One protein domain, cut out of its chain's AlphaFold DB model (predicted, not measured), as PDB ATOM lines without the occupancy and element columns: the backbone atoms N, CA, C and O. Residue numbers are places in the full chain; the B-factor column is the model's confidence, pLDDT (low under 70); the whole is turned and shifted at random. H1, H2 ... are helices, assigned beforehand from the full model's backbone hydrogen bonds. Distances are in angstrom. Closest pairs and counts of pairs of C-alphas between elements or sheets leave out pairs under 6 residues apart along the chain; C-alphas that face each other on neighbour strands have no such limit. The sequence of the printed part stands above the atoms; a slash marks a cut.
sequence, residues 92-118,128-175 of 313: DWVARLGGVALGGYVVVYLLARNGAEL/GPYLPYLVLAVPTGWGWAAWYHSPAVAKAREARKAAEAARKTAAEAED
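AT A GLANCE: This is residues 92 to 118 and 128 to 175 of the 313 residues of an uncharacterized protein of Streptomyces sp. NBS 14/10 (UniProt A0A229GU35). Two helices, H1 and H2, run loosely side by side in opposite ways, and a long third helix, H3, continues past them as a free arm that makes much of the length. The printed part has 75 residues with three named helices, H1, H2 and H3 in that order, and no named strand; it is all helix. It is extended, with a radius of gyration of the C-alphas of 21.9 A and spans of 78 by 27 by 14 A.

IN THESE COORDINATES: H1, residues 93 to 114, begins at C-alpha 93 (35.991, 48.559, 41.793) and is 31.3 A long. H2, residues 131 to 148, measures 25.9 A. H3, residues 151 to 175, measures 36.0 A and ends at C-alpha 175 (17.101, 87.530, 30.298).

HOW THE PARTS SIT: H1 and H2 only just touch, with 3 pairs of C-alphas within 8 A, through residues 94 to 101 and 138 to 146 alone; the closest C-alphas, of Gly 98 and Trp 142, are 7.6 A apart. They run opposite ways at a shallow tilt of 21 degrees. H2 and H3 are close but not clearly touching, the closest C-alphas being those of Trp 147 and Val 153 at 7.5 A, and run the same way at a steep tilt of 44 degrees. H1 and H3 are apart. Every O i to N i+4 pair is within hydrogen-bond range in H1 and H3, and 12 of 14 in H2.

THE WHOLE: The C-alphas of Glu 117 and Asp 175, the two farthest apart, are 78.3 A apart. Residues 119 to 127 are not printed, and C-alphas 118 and 128 are 20.6 A apart across this cut. The link from H2 to H3 is tight. The pLDDT is under 70 at residues 92, 94 to 95, 115 to 118 and 128.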
ATOM      1  N   ASP A  92      40.168  50.290  40.565       69.25
ATOM      2  CA  ASP A  92      38.896  50.145  39.852       69.25
ATOM      3  C   ASP A  92      38.017  49.039  40.463       69.25
ATOM      4  O   ASP A  92      38.257  47.833  40.331       69.25
ATOM      5  N   TRP A  93      36.957  49.457  41.158       72.94
ATOM      6  CA  TRP A  93      35.991  48.559  41.793       72.94
ATOM      7  C   TRP A  93      35.261  47.658  40.783       72.94
ATOM      8  O   TRP A  93      34.864  46.544  41.140       72.94
ATOM      9  N   VAL A  94      35.137  48.089  39.523       65.62
ATOM     10  CA  VAL A  94      34.512  47.305  38.446       65.62
ATOM     11  C   VAL A  94      35.392  46.111  38.084       65.62
ATOM     12  O   VAL A  94      34.904  44.987  37.954       65.62
ATOM     13  N   ALA A  95      36.706  46.319  38.013       67.06
ATOM     14  CA  ALA A  95      37.665  45.256  37.747       67.06
ATOM     15  C   ALA A  95      37.773  44.267  38.927       67.06
ATOM     16  O   ALA A  95      37.894  43.059  38.711       67.06
ATOM     17  N   ARG A  96      37.598  44.736  40.173       70.81
ATOM     18  CA  ARG A  96      37.488  43.856  41.352       70.81
ATOM     19  C   ARG A  96      36.246  42.962  41.301       70.81
ATOM     20  O   ARG A  96      36.359  41.760  41.540       70.81
ATOM     21  N   LEU A  97      35.077  43.511  40.955       75.44
ATOM     22  CA  LEU A  97      33.852  42.714  40.793       75.44
ATOM     23  C   LEU A  97      33.960  41.729  39.623       75.44
ATOM     24  O   LEU A  97      33.537  40.581  39.755       75.44
ATOM     25  N   GLY A  98      34.589  42.144  38.520       75.31
ATOM     26  CA  GLY A  98      34.897  41.266  37.392       75.31
ATOM     27  C   GLY A  98      35.798  40.095  37.788       75.31
ATOM     28  O   GLY A  98      35.508  38.955  37.436       75.31
ATOM     29  N   GLY A  99      36.838  40.349  38.590       74.81
ATOM     30  CA  GLY A  99      37.728  39.311  39.114       74.81
ATOM     31  C   GLY A  99      37.018  38.310  40.030       74.81
ATOM     32  O   GLY A  99      37.241  37.107  39.910       74.81
ATOM     33  N   VAL A 100      36.115  38.779  40.899       77.25
ATOM     34  CA  VAL A 100      35.309  37.903  41.770       77.25
ATOM     35  C   VAL A 100      34.318  37.069  40.955       77.25
ATOM     36  O   VAL A 100      34.197  35.868  41.193       77.25
ATOM     37  N   ALA A 101      33.650  37.668  39.965       77.12
ATOM     38  CA  ALA A 101      32.716  36.958  39.093       77.12
ATOM     39  C   ALA A 101      33.424  35.898  38.233       77.12
ATOM     40  O   ALA A 101      32.956  34.763  38.149       77.12
ATOM     41  N   LEU A 102      34.581  36.236  37.652       79.62
ATOM     42  CA  LEU A 102      35.391  35.298  36.873       79.62
ATOM     43  C   LEU A 102      35.956  34.182  37.759       79.62
ATOM     44  O   LEU A 102      35.898  33.017  37.379       79.62
ATOM     45  N   GLY A 103      36.445  34.517  38.957       76.94
ATOM     46  CA  GLY A 103      36.904  33.534  39.937       76.94
ATOM     47  C   GLY A 103      35.791  32.566  40.343       76.94
ATOM     48  O   GLY A 103      35.994  31.354  40.317       76.94
ATOM     49  N   GLY A 104      34.591  33.084  40.627       78.94
ATOM     50  CA  GLY A 104      33.406  32.271  40.905       78.94
ATOM     51  C   GLY A 104      33.024  31.368  39.730       78.94
ATOM     52  O   GLY A 104      32.804  30.175  39.923       78.94
ATOM     53  N   TYR A 105      33.028  31.904  38.505       79.44
ATOM     54  CA  TYR A 105      32.748  31.138  37.291       79.44
ATOM     55  C   TYR A 105      33.765  30.013  37.067       79.44
ATOM     56  O   TYR A 105      33.365  28.878  36.826       79.44
ATOM     57  N   VAL A 106      35.067  30.292  37.189       78.06
ATOM     58  CA  VAL A 106      36.130  29.288  37.013       78.06
ATOM     59  C   VAL A 106      36.018  28.185  38.062       78.06
ATOM     60  O   VAL A 106      36.146  27.014  37.716       78.06
ATOM     61  N   VAL A 107      35.724  28.521  39.322       76.44
ATOM     62  CA  VAL A 107      35.525  27.524  40.386       76.44
ATOM     63  C   VAL A 107      34.318  26.632  40.085       76.44
ATOM     64  O   VAL A 107      34.449  25.410  40.131       76.44
ATOM     65  N   VAL A 108      33.173  27.212  39.705       76.25
ATOM     66  CA  VAL A 108      31.967  26.451  39.325       76.25
ATOM     67  C   VAL A 108      32.224  25.589  38.087       76.25
ATOM     68  O   VAL A 108      31.853  24.417  38.064       76.25
ATOM     69  N   TYR A 109      32.908  26.130  37.080       77.38
ATOM     70  CA  TYR A 109      33.257  25.414  35.856       77.38
ATOM     71  C   TYR A 109      34.209  24.239  36.127       77.38
ATOM     72  O   TYR A 109      33.999  23.146  35.606       77.38
ATOM     73  N   LEU A 110      35.229  24.425  36.971       75.44
ATOM     74  CA  LEU A 110      36.159  23.359  37.354       75.44
ATOM     75  C   LEU A 110      35.490  22.287  38.222       75.44
ATOM     76  O   LEU A 110      35.801  21.111  38.048       75.44
ATOM     77  N   LEU A 111      34.565  22.662  39.112       71.25
ATOM     78  CA  LEU A 111      33.748  21.717  39.882       71.25
ATOM     79  C   LEU A 111      32.834  20.893  38.967       71.25
ATOM     80  O   LEU A 111      32.771  19.675  39.108       71.25
ATOM     81  N   ALA A 112      32.185  21.531  37.989       71.31
ATOM     82  CA  ALA A 112      31.341  20.847  37.012       71.31
ATOM     83  C   ALA A 112      32.150  19.916  36.093       71.31
ATOM     84  O   ALA A 112      31.719  18.803  35.800       71.31
ATOM     85  N   ARG A 113      33.344  20.342  35.659       77.56
ATOM     86  CA  ARG A 113      34.202  19.580  34.738       77.56
ATOM     87  C   ARG A 113      34.929  18.413  35.407       77.56
ATOM     88  O   ARG A 113      35.074  17.368  34.785       77.56
ATOM     89  N   ASN A 114      35.378  18.579  36.653       70.31
ATOM     90  CA  ASN A 114      36.106  17.545  37.403       70.31
ATOM     91  C   ASN A 114      35.204  16.733  38.352       70.31
ATOM     92  O   ASN A 114      35.695  15.868  39.077       70.31
ATOM     93  N   GLY A 115      33.888  16.980  38.348       60.94
ATOM     94  CA  GLY A 115      32.917  16.291  39.204       60.94
ATOM     95  C   GLY A 115      32.897  14.766  39.042       60.94
ATOM     96  O   GLY A 115      32.490  14.068  39.966       60.94
ATOM     97  N   ALA A 116      33.413  14.238  37.926       57.62
ATOM     98  CA  ALA A 116      33.575  12.800  37.719       57.62
ATOM     99  C   ALA A 116      34.600  12.149  38.676       57.62
ATOM    100  O   ALA A 116      34.431  10.986  39.029       57.62
ATOM    101  N   GLU A 117      35.621  12.880  39.145       59.38
ATOM    102  CA  GLU A 117      36.635  12.336  40.070       59.38
ATOM    103  C   GLU A 117      36.416  12.740  41.537       59.38
ATOM    104  O   GLU A 117      36.863  12.053  42.455       59.38
ATOM    105  N   LEU A 118      35.662  13.813  41.793       56.91
ATOM    106  CA  LEU A 118      35.356  14.305  43.146       56.91
ATOM    107  C   LEU A 118      34.128  13.640  43.796       56.91
ATOM    108  O   LEU A 118      33.677  14.091  44.852       56.91
ATOM    109  N   GLY A 128      18.741  24.488  41.694       68.44
ATOM    110  CA  GLY A 128      17.443  24.223  41.092       68.44
ATOM    111  C   GLY A 128      17.416  24.530  39.584       68.44
ATOM    112  O   GLY A 128      18.443  24.856  38.983       68.44
ATOM    113  N   PRO A 129      16.235  24.521  38.946       82.31
ATOM    114  CA  PRO A 129      16.069  24.640  37.485       82.31
ATOM    115  C   PRO A 129      16.631  25.934  36.846       82.31
ATOM    116  O   PRO A 129      16.499  26.153  35.645       82.31
ATOM    117  N   TYR A 130      17.283  26.794  37.629       75.75
ATOM    118  CA  TYR A 130      17.847  28.080  37.253       75.75
ATOM    119  C   TYR A 130      19.321  28.044  36.811       75.75
ATOM    120  O   TYR A 130      19.819  29.051  36.310       75.75
ATOM    121  N   LEU A 131      20.034  26.919  36.953       77.31
ATOM    122  CA  LEU A 131      21.439  26.802  36.529       77.31
ATOM    123  C   LEU A 131      21.703  27.233  35.064       77.31
ATOM    124  O   LEU A 131      22.643  28.005  34.858       77.31
ATOM    125  N   PRO A 132      20.886  26.863  34.051       77.88
ATOM    126  CA  PRO A 132      21.101  27.353  32.685       77.88
ATOM    127  C   PRO A 132      20.899  28.872  32.551       77.88
ATOM    128  O   PRO A 132      21.540  29.508  31.717       77.88
ATOM    129  N   TYR A 133      20.073  29.481  33.406       77.38
ATOM    130  CA  TYR A 133      19.847  30.926  33.397       77.38
ATOM    131  C   TYR A 133      21.015  31.697  34.012       77.38
ATOM    132  O   TYR A 133      21.324  32.786  33.542       77.38
ATOM    133  N   LEU A 134      21.712  31.138  35.010       77.00
ATOM    134  CA  LEU A 134      22.905  31.773  35.584       77.00
ATOM    135  C   LEU A 134      24.041  31.892  34.562       77.00
ATOM    136  O   LEU A 134      24.736  32.908  34.538       77.00
ATOM    137  N   VAL A 135      24.190  30.900  33.677       76.50
ATOM    138  CA  VAL A 135      25.199  30.922  32.603       76.50
ATOM    139  C   VAL A 135      24.968  32.081  31.631       76.50
ATOM    140  O   VAL A 135      25.937  32.632  31.118       76.50
ATOM    141  N   LEU A 136      23.715  32.494  31.415       78.50
ATOM    142  CA  LEU A 136      23.381  33.651  30.579       78.50
ATOM    143  C   LEU A 136      23.370  34.961  31.377       78.50
ATOM    144  O   LEU A 136      23.909  35.962  30.921       78.50
ATOM    145  N   ALA A 137      22.826  34.964  32.593       75.75
ATOM    146  CA  ALA A 137      22.678  36.174  33.396       75.75
ATOM    147  C   ALA A 137      24.024  36.821  33.759       75.75
ATOM    148  O   ALA A 137      24.128  38.047  33.769       75.75
ATOM    149  N   VAL A 138      25.062  36.018  34.021       81.12
ATOM    150  CA  VAL A 138      26.399  36.523  34.365       81.12
ATOM    151  C   VAL A 138      27.042  37.320  33.217       81.12
ATOM    152  O   VAL A 138      27.374  38.485  33.446       81.12
ATOM    153  N   PRO A 139      27.206  36.786  31.988       80.38
ATOM    154  CA  PRO A 139      27.789  37.553  30.890       80.38
ATOM    155  C   PRO A 139      26.909  38.731  30.468       80.38
ATOM    156  O   PRO A 139      27.448  39.790  30.150       80.38
ATOM    157  N   THR A 140      25.575  38.607  30.509       78.00
ATOM    158  CA  THR A 140      24.686  39.733  30.178       78.00
ATOM    159  C   THR A 140      24.798  40.854  31.209       78.00
ATOM    160  O   THR A 140      24.947  42.017  30.834       78.00
ATOM    161  N   GLY A 141      24.797  40.516  32.503       81.69
ATOM    162  CA  GLY A 141      24.996  41.479  33.584       81.69
ATOM    163  C   GLY A 141      26.367  42.154  33.510       81.69
ATOM    164  O   GLY A 141      26.464  43.369  33.676       81.69
ATOM    165  N   TRP A 142      27.415  41.393  33.181       87.19
ATOM    166  CA  TRP A 142      28.758  41.938  32.991       87.19
ATOM    167  C   TRP A 142      28.845  42.864  31.773       87.19
ATOM    168  O   TRP A 142      29.386  43.959  31.890       87.19
ATOM    169  N   GLY A 143      28.259  42.482  30.633       86.62
ATOM    170  CA  GLY A 143      28.208  43.329  29.438       86.62
ATOM    171  C   GLY A 143      27.485  44.653  29.691       86.62
ATOM    172  O   GLY A 143      27.962  45.708  29.275       86.62
ATOM    173  N   TRP A 144      26.387  44.620  30.451       88.12
ATOM    174  CA  TRP A 144      25.677  45.824  30.886       88.12
ATOM    175  C   TRP A 144      26.526  46.710  31.799       88.12
ATOM    176  O   TRP A 144      26.605  47.918  31.576       88.12
ATOM    177  N   ALA A 145      27.190  46.124  32.799       84.19
ATOM    178  CA  ALA A 145      28.066  46.866  33.700       84.19
ATOM    179  C   ALA A 145      29.256  47.487  32.947       84.19
ATOM    180  O   ALA A 145      29.526  48.678  33.101       84.19
ATOM    181  N   ALA A 146      29.917  46.718  32.078       87.12
ATOM    182  CA  ALA A 146      31.030  47.187  31.257       87.12
ATOM    183  C   ALA A 146      30.608  48.327  30.317       87.12
ATOM    184  O   ALA A 146      31.321  49.322  30.192       87.12
ATOM    185  N   TRP A 147      29.424  48.232  29.701       90.56
ATOM    186  CA  TRP A 147      28.880  49.306  28.872       90.56
ATOM    187  C   TRP A 147      28.562  50.564  29.693       90.56
ATOM    188  O   TRP A 147      28.974  51.663  29.319       90.56
ATOM    189  N   TYR A 148      27.896  50.412  30.841       88.12
ATOM    190  CA  TYR A 148      27.506  51.525  31.712       88.12
ATOM    191  C   TYR A 148      28.710  52.276  32.302       88.12
ATOM    192  O   TYR A 148      28.643  53.492  32.492       88.12
ATOM    193  N   HIS A 149      29.808  51.560  32.558       83.25
ATOM    194  CA  HIS A 149      31.080  52.112  33.033       83.25
ATOM    195  C   HIS A 149      32.066  52.452  31.913       83.25
ATOM    196  O   HIS A 149      33.183  52.885  32.190       83.25
ATOM    197  N   SER A 150      31.670  52.304  30.648       87.69
ATOM    198  CA  SER A 150      32.544  52.659  29.539       87.69
ATOM    199  C   SER A 150      32.830  54.171  29.522       87.69
ATOM    200  O   SER A 150      31.937  54.990  29.782       87.69
ATOM    201  N   PRO A 151      34.054  54.584  29.148       90.19
ATOM    202  CA  PRO A 151      34.415  56.000  29.063       90.19
ATOM    203  C   PRO A 151      33.557  56.767  28.046       90.19
ATOM    204  O   PRO A 151      33.394  57.977  28.170       90.19
ATOM    205  N   ALA A 152      32.964  56.082  27.061       89.19
ATOM    206  CA  ALA A 152      32.032  56.683  26.110       89.19
ATOM    207  C   ALA A 152      30.745  57.177  26.793       89.19
ATOM    208  O   ALA A 152      30.303  58.295  26.532       89.19
ATOM    209  N   VAL A 153      30.171  56.386  27.707       86.31
ATOM    210  CA  VAL A 153      28.972  56.779  28.465       86.31
ATOM    211  C   VAL A 153      29.293  57.913  29.441       86.31
ATOM    212  O   VAL A 153      28.489  58.834  29.582       86.31
ATOM    213  N   ALA A 154      30.473  57.896  30.069       89.75
ATOM    214  CA  ALA A 154      30.932  58.999  30.915       89.75
ATOM    215  C   ALA A 154      31.050  60.312  30.117       89.75
ATOM    216  O   ALA A 154      30.417  61.303  30.481       89.75
ATOM    217  N   LYS A 155      31.735  60.284  28.964       92.88
ATOM    218  CA  LYS A 155      31.843  61.434  28.049       92.88
ATOM    219  C   LYS A 155      30.481  61.915  27.552       92.88
ATOM    220  O   LYS A 155      30.246  63.114  27.499       92.88
ATOM    221  N   ALA A 156      29.559  61.006  27.229       91.50
ATOM    222  CA  ALA A 156      28.206  61.373  26.811       91.50
ATOM    223  C   ALA A 156      27.418  62.078  27.933       91.50
ATOM    224  O   ALA A 156      26.677  63.025  27.669       91.50
ATOM    225  N   ARG A 157      27.590  61.657  29.194       92.19
ATOM    226  CA  ARG A 157      26.982  62.336  30.351       92.19
ATOM    227  C   ARG A 157      27.578  63.718  30.576       92.19
ATOM    228  O   ARG A 157      26.824  64.649  30.839       92.19
ATOM    229  N   GLU A 158      28.894  63.855  30.469       94.56
ATOM    230  CA  GLU A 158      29.572  65.150  30.574       94.56
ATOM    231  C   GLU A 158      29.162  66.090  29.442       94.56
ATOM    232  O   GLU A 158      28.784  67.224  29.712       94.56
ATOM    233  N   ALA A 159      29.111  65.603  28.199       93.94
ATOM    234  CA  ALA A 159      28.631  66.370  27.051       93.94
ATOM    235  C   ALA A 159      27.178  66.831  27.237       93.94
ATOM    236  O   ALA A 159      26.853  67.979  26.946       93.94
ATOM    237  N   ARG A 160      26.305  65.973  27.783       94.25
ATOM    238  CA  ARG A 160      24.921  66.348  28.098       94.25
ATOM    239  C   ARG A 160      24.849  67.420  29.186       94.25
ATOM    240  O   ARG A 160      24.097  68.375  29.022       94.25
ATOM    241  N   LYS A 161      25.633  67.289  30.261       95.88
ATOM    242  CA  LYS A 161      25.718  68.305  31.323       95.88
ATOM    243  C   LYS A 161      26.266  69.631  30.797       95.88
ATOM    244  O   LYS A 161      25.735  70.677  31.145       95.88
ATOM    245  N   ALA A 162      27.284  69.589  29.939       94.56
ATOM    246  CA  ALA A 162      27.846  70.773  29.301       94.56
ATOM    247  C   ALA A 162      26.827  71.451  28.372       94.56
ATOM    248  O   ALA A 162      26.678  72.665  28.418       94.56
ATOM    249  N   ALA A 163      26.068  70.676  27.589       93.12
ATOM    250  CA  ALA A 163      25.000  71.205  26.744       93.12
ATOM    251  C   ALA A 163      23.856  71.829  27.562       93.12
ATOM    252  O   ALA A 163      23.308  72.856  27.174       93.12
ATOM    253  N   GLU A 164      23.495  71.231  28.699       91.88
ATOM    254  CA  GLU A 164      22.481  71.774  29.609       91.88
ATOM    255  C   GLU A 164      22.961  73.059  30.299       91.88
ATOM    256  O   GLU A 164      22.225  74.041  30.338       91.88
ATOM    257  N   ALA A 165      24.218  73.096  30.750       93.94
ATOM    258  CA  ALA A 165      24.834  74.302  31.296       93.94
ATOM    259  C   ALA A 165      24.932  75.423  30.249       93.94
ATOM    260  O   ALA A 165      24.608  76.569  30.549       93.94
ATOM    261  N   ALA A 166      25.304  75.096  29.006       92.44
ATOM    262  CA  ALA A 166      25.343  76.055  27.906       92.44
ATOM    263  C   ALA A 166      23.951  76.626  27.598       92.44
ATOM    264  O   ALA A 166      23.814  77.834  27.445       92.44
ATOM    265  N   ARG A 167      22.905  75.786  27.583       89.56
ATOM    266  CA  ARG A 167      21.514  76.248  27.422       89.56
ATOM    267  C   ARG A 167      21.067  77.149  28.563       89.56
ATOM    268  O   ARG A 167      20.413  78.146  28.306       89.56
ATOM    269  N   LYS A 168      21.425  76.809  29.802       88.38
ATOM    270  CA  LYS A 168      21.096  77.638  30.963       88.38
ATOM    271  C   LYS A 168      21.797  78.998  30.898       88.38
ATOM    272  O   LYS A 168      21.161  80.009  31.142       88.38
ATOM    273  N   THR A 169      23.068  79.014  30.503       90.00
ATOM    274  CA  THR A 169      23.841  80.257  30.345       90.00
ATOM    275  C   THR A 169      23.292  81.112  29.200       90.00
ATOM    276  O   THR A 169      23.215  82.324  29.330       90.00
ATOM    277  N   ALA A 170      22.873  80.490  28.091       85.06
ATOM    278  CA  ALA A 170      22.221  81.194  26.988       85.06
ATOM    279  C   ALA A 170      20.866  81.786  27.409       85.06
ATOM    280  O   ALA A 170      20.601  82.942  27.112       85.06
ATOM    281  N   ALA A 171      20.058  81.032  28.161       78.81
ATOM    282  CA  ALA A 171      18.792  81.528  28.697       78.81
ATOM    283  C   ALA A 171      18.989  82.685  29.696       78.81
ATOM    284  O   ALA A 171      18.235  83.645  29.663       78.81
ATOM    285  N   GLU A 172      20.014  82.629  30.555       80.81
ATOM    286  CA  GLU A 172      20.350  83.729  31.476       80.81
ATOM    287  C   GLU A 172      20.887  84.971  30.738       80.81
ATOM    288  O   GLU A 172      20.653  86.091  31.185       80.81
ATOM    289  N   ALA A 173      21.584  84.798  29.609       80.81
ATOM    290  CA  ALA A 173      22.034  85.914  28.774       80.81
ATOM    291  C   ALA A 173      20.868  86.605  28.043       80.81
ATOM    292  O   ALA A 173      20.845  87.829  27.963       80.81
ATOM    293  N   GLU A 174      19.881  85.841  27.565       75.62
ATOM    294  CA  GLU A 174      18.661  86.387  26.947       75.62
ATOM    295  C   GLU A 174      17.768  87.150  27.944       75.62
ATOM    296  O   GLU A 174      17.021  88.034  27.528       75.62
ATOM    297  N   ASP A 175      17.849  86.832  29.240       70.00
ATOM    298  CA  ASP A 175      17.101  87.530  30.298       70.00
ATOM    299  C   ASP A 175      17.755  88.883  30.650       70.00
ATOM    300  O   ASP A 175      17.066  89.874  30.871       70.00
TER     301      ASP A 175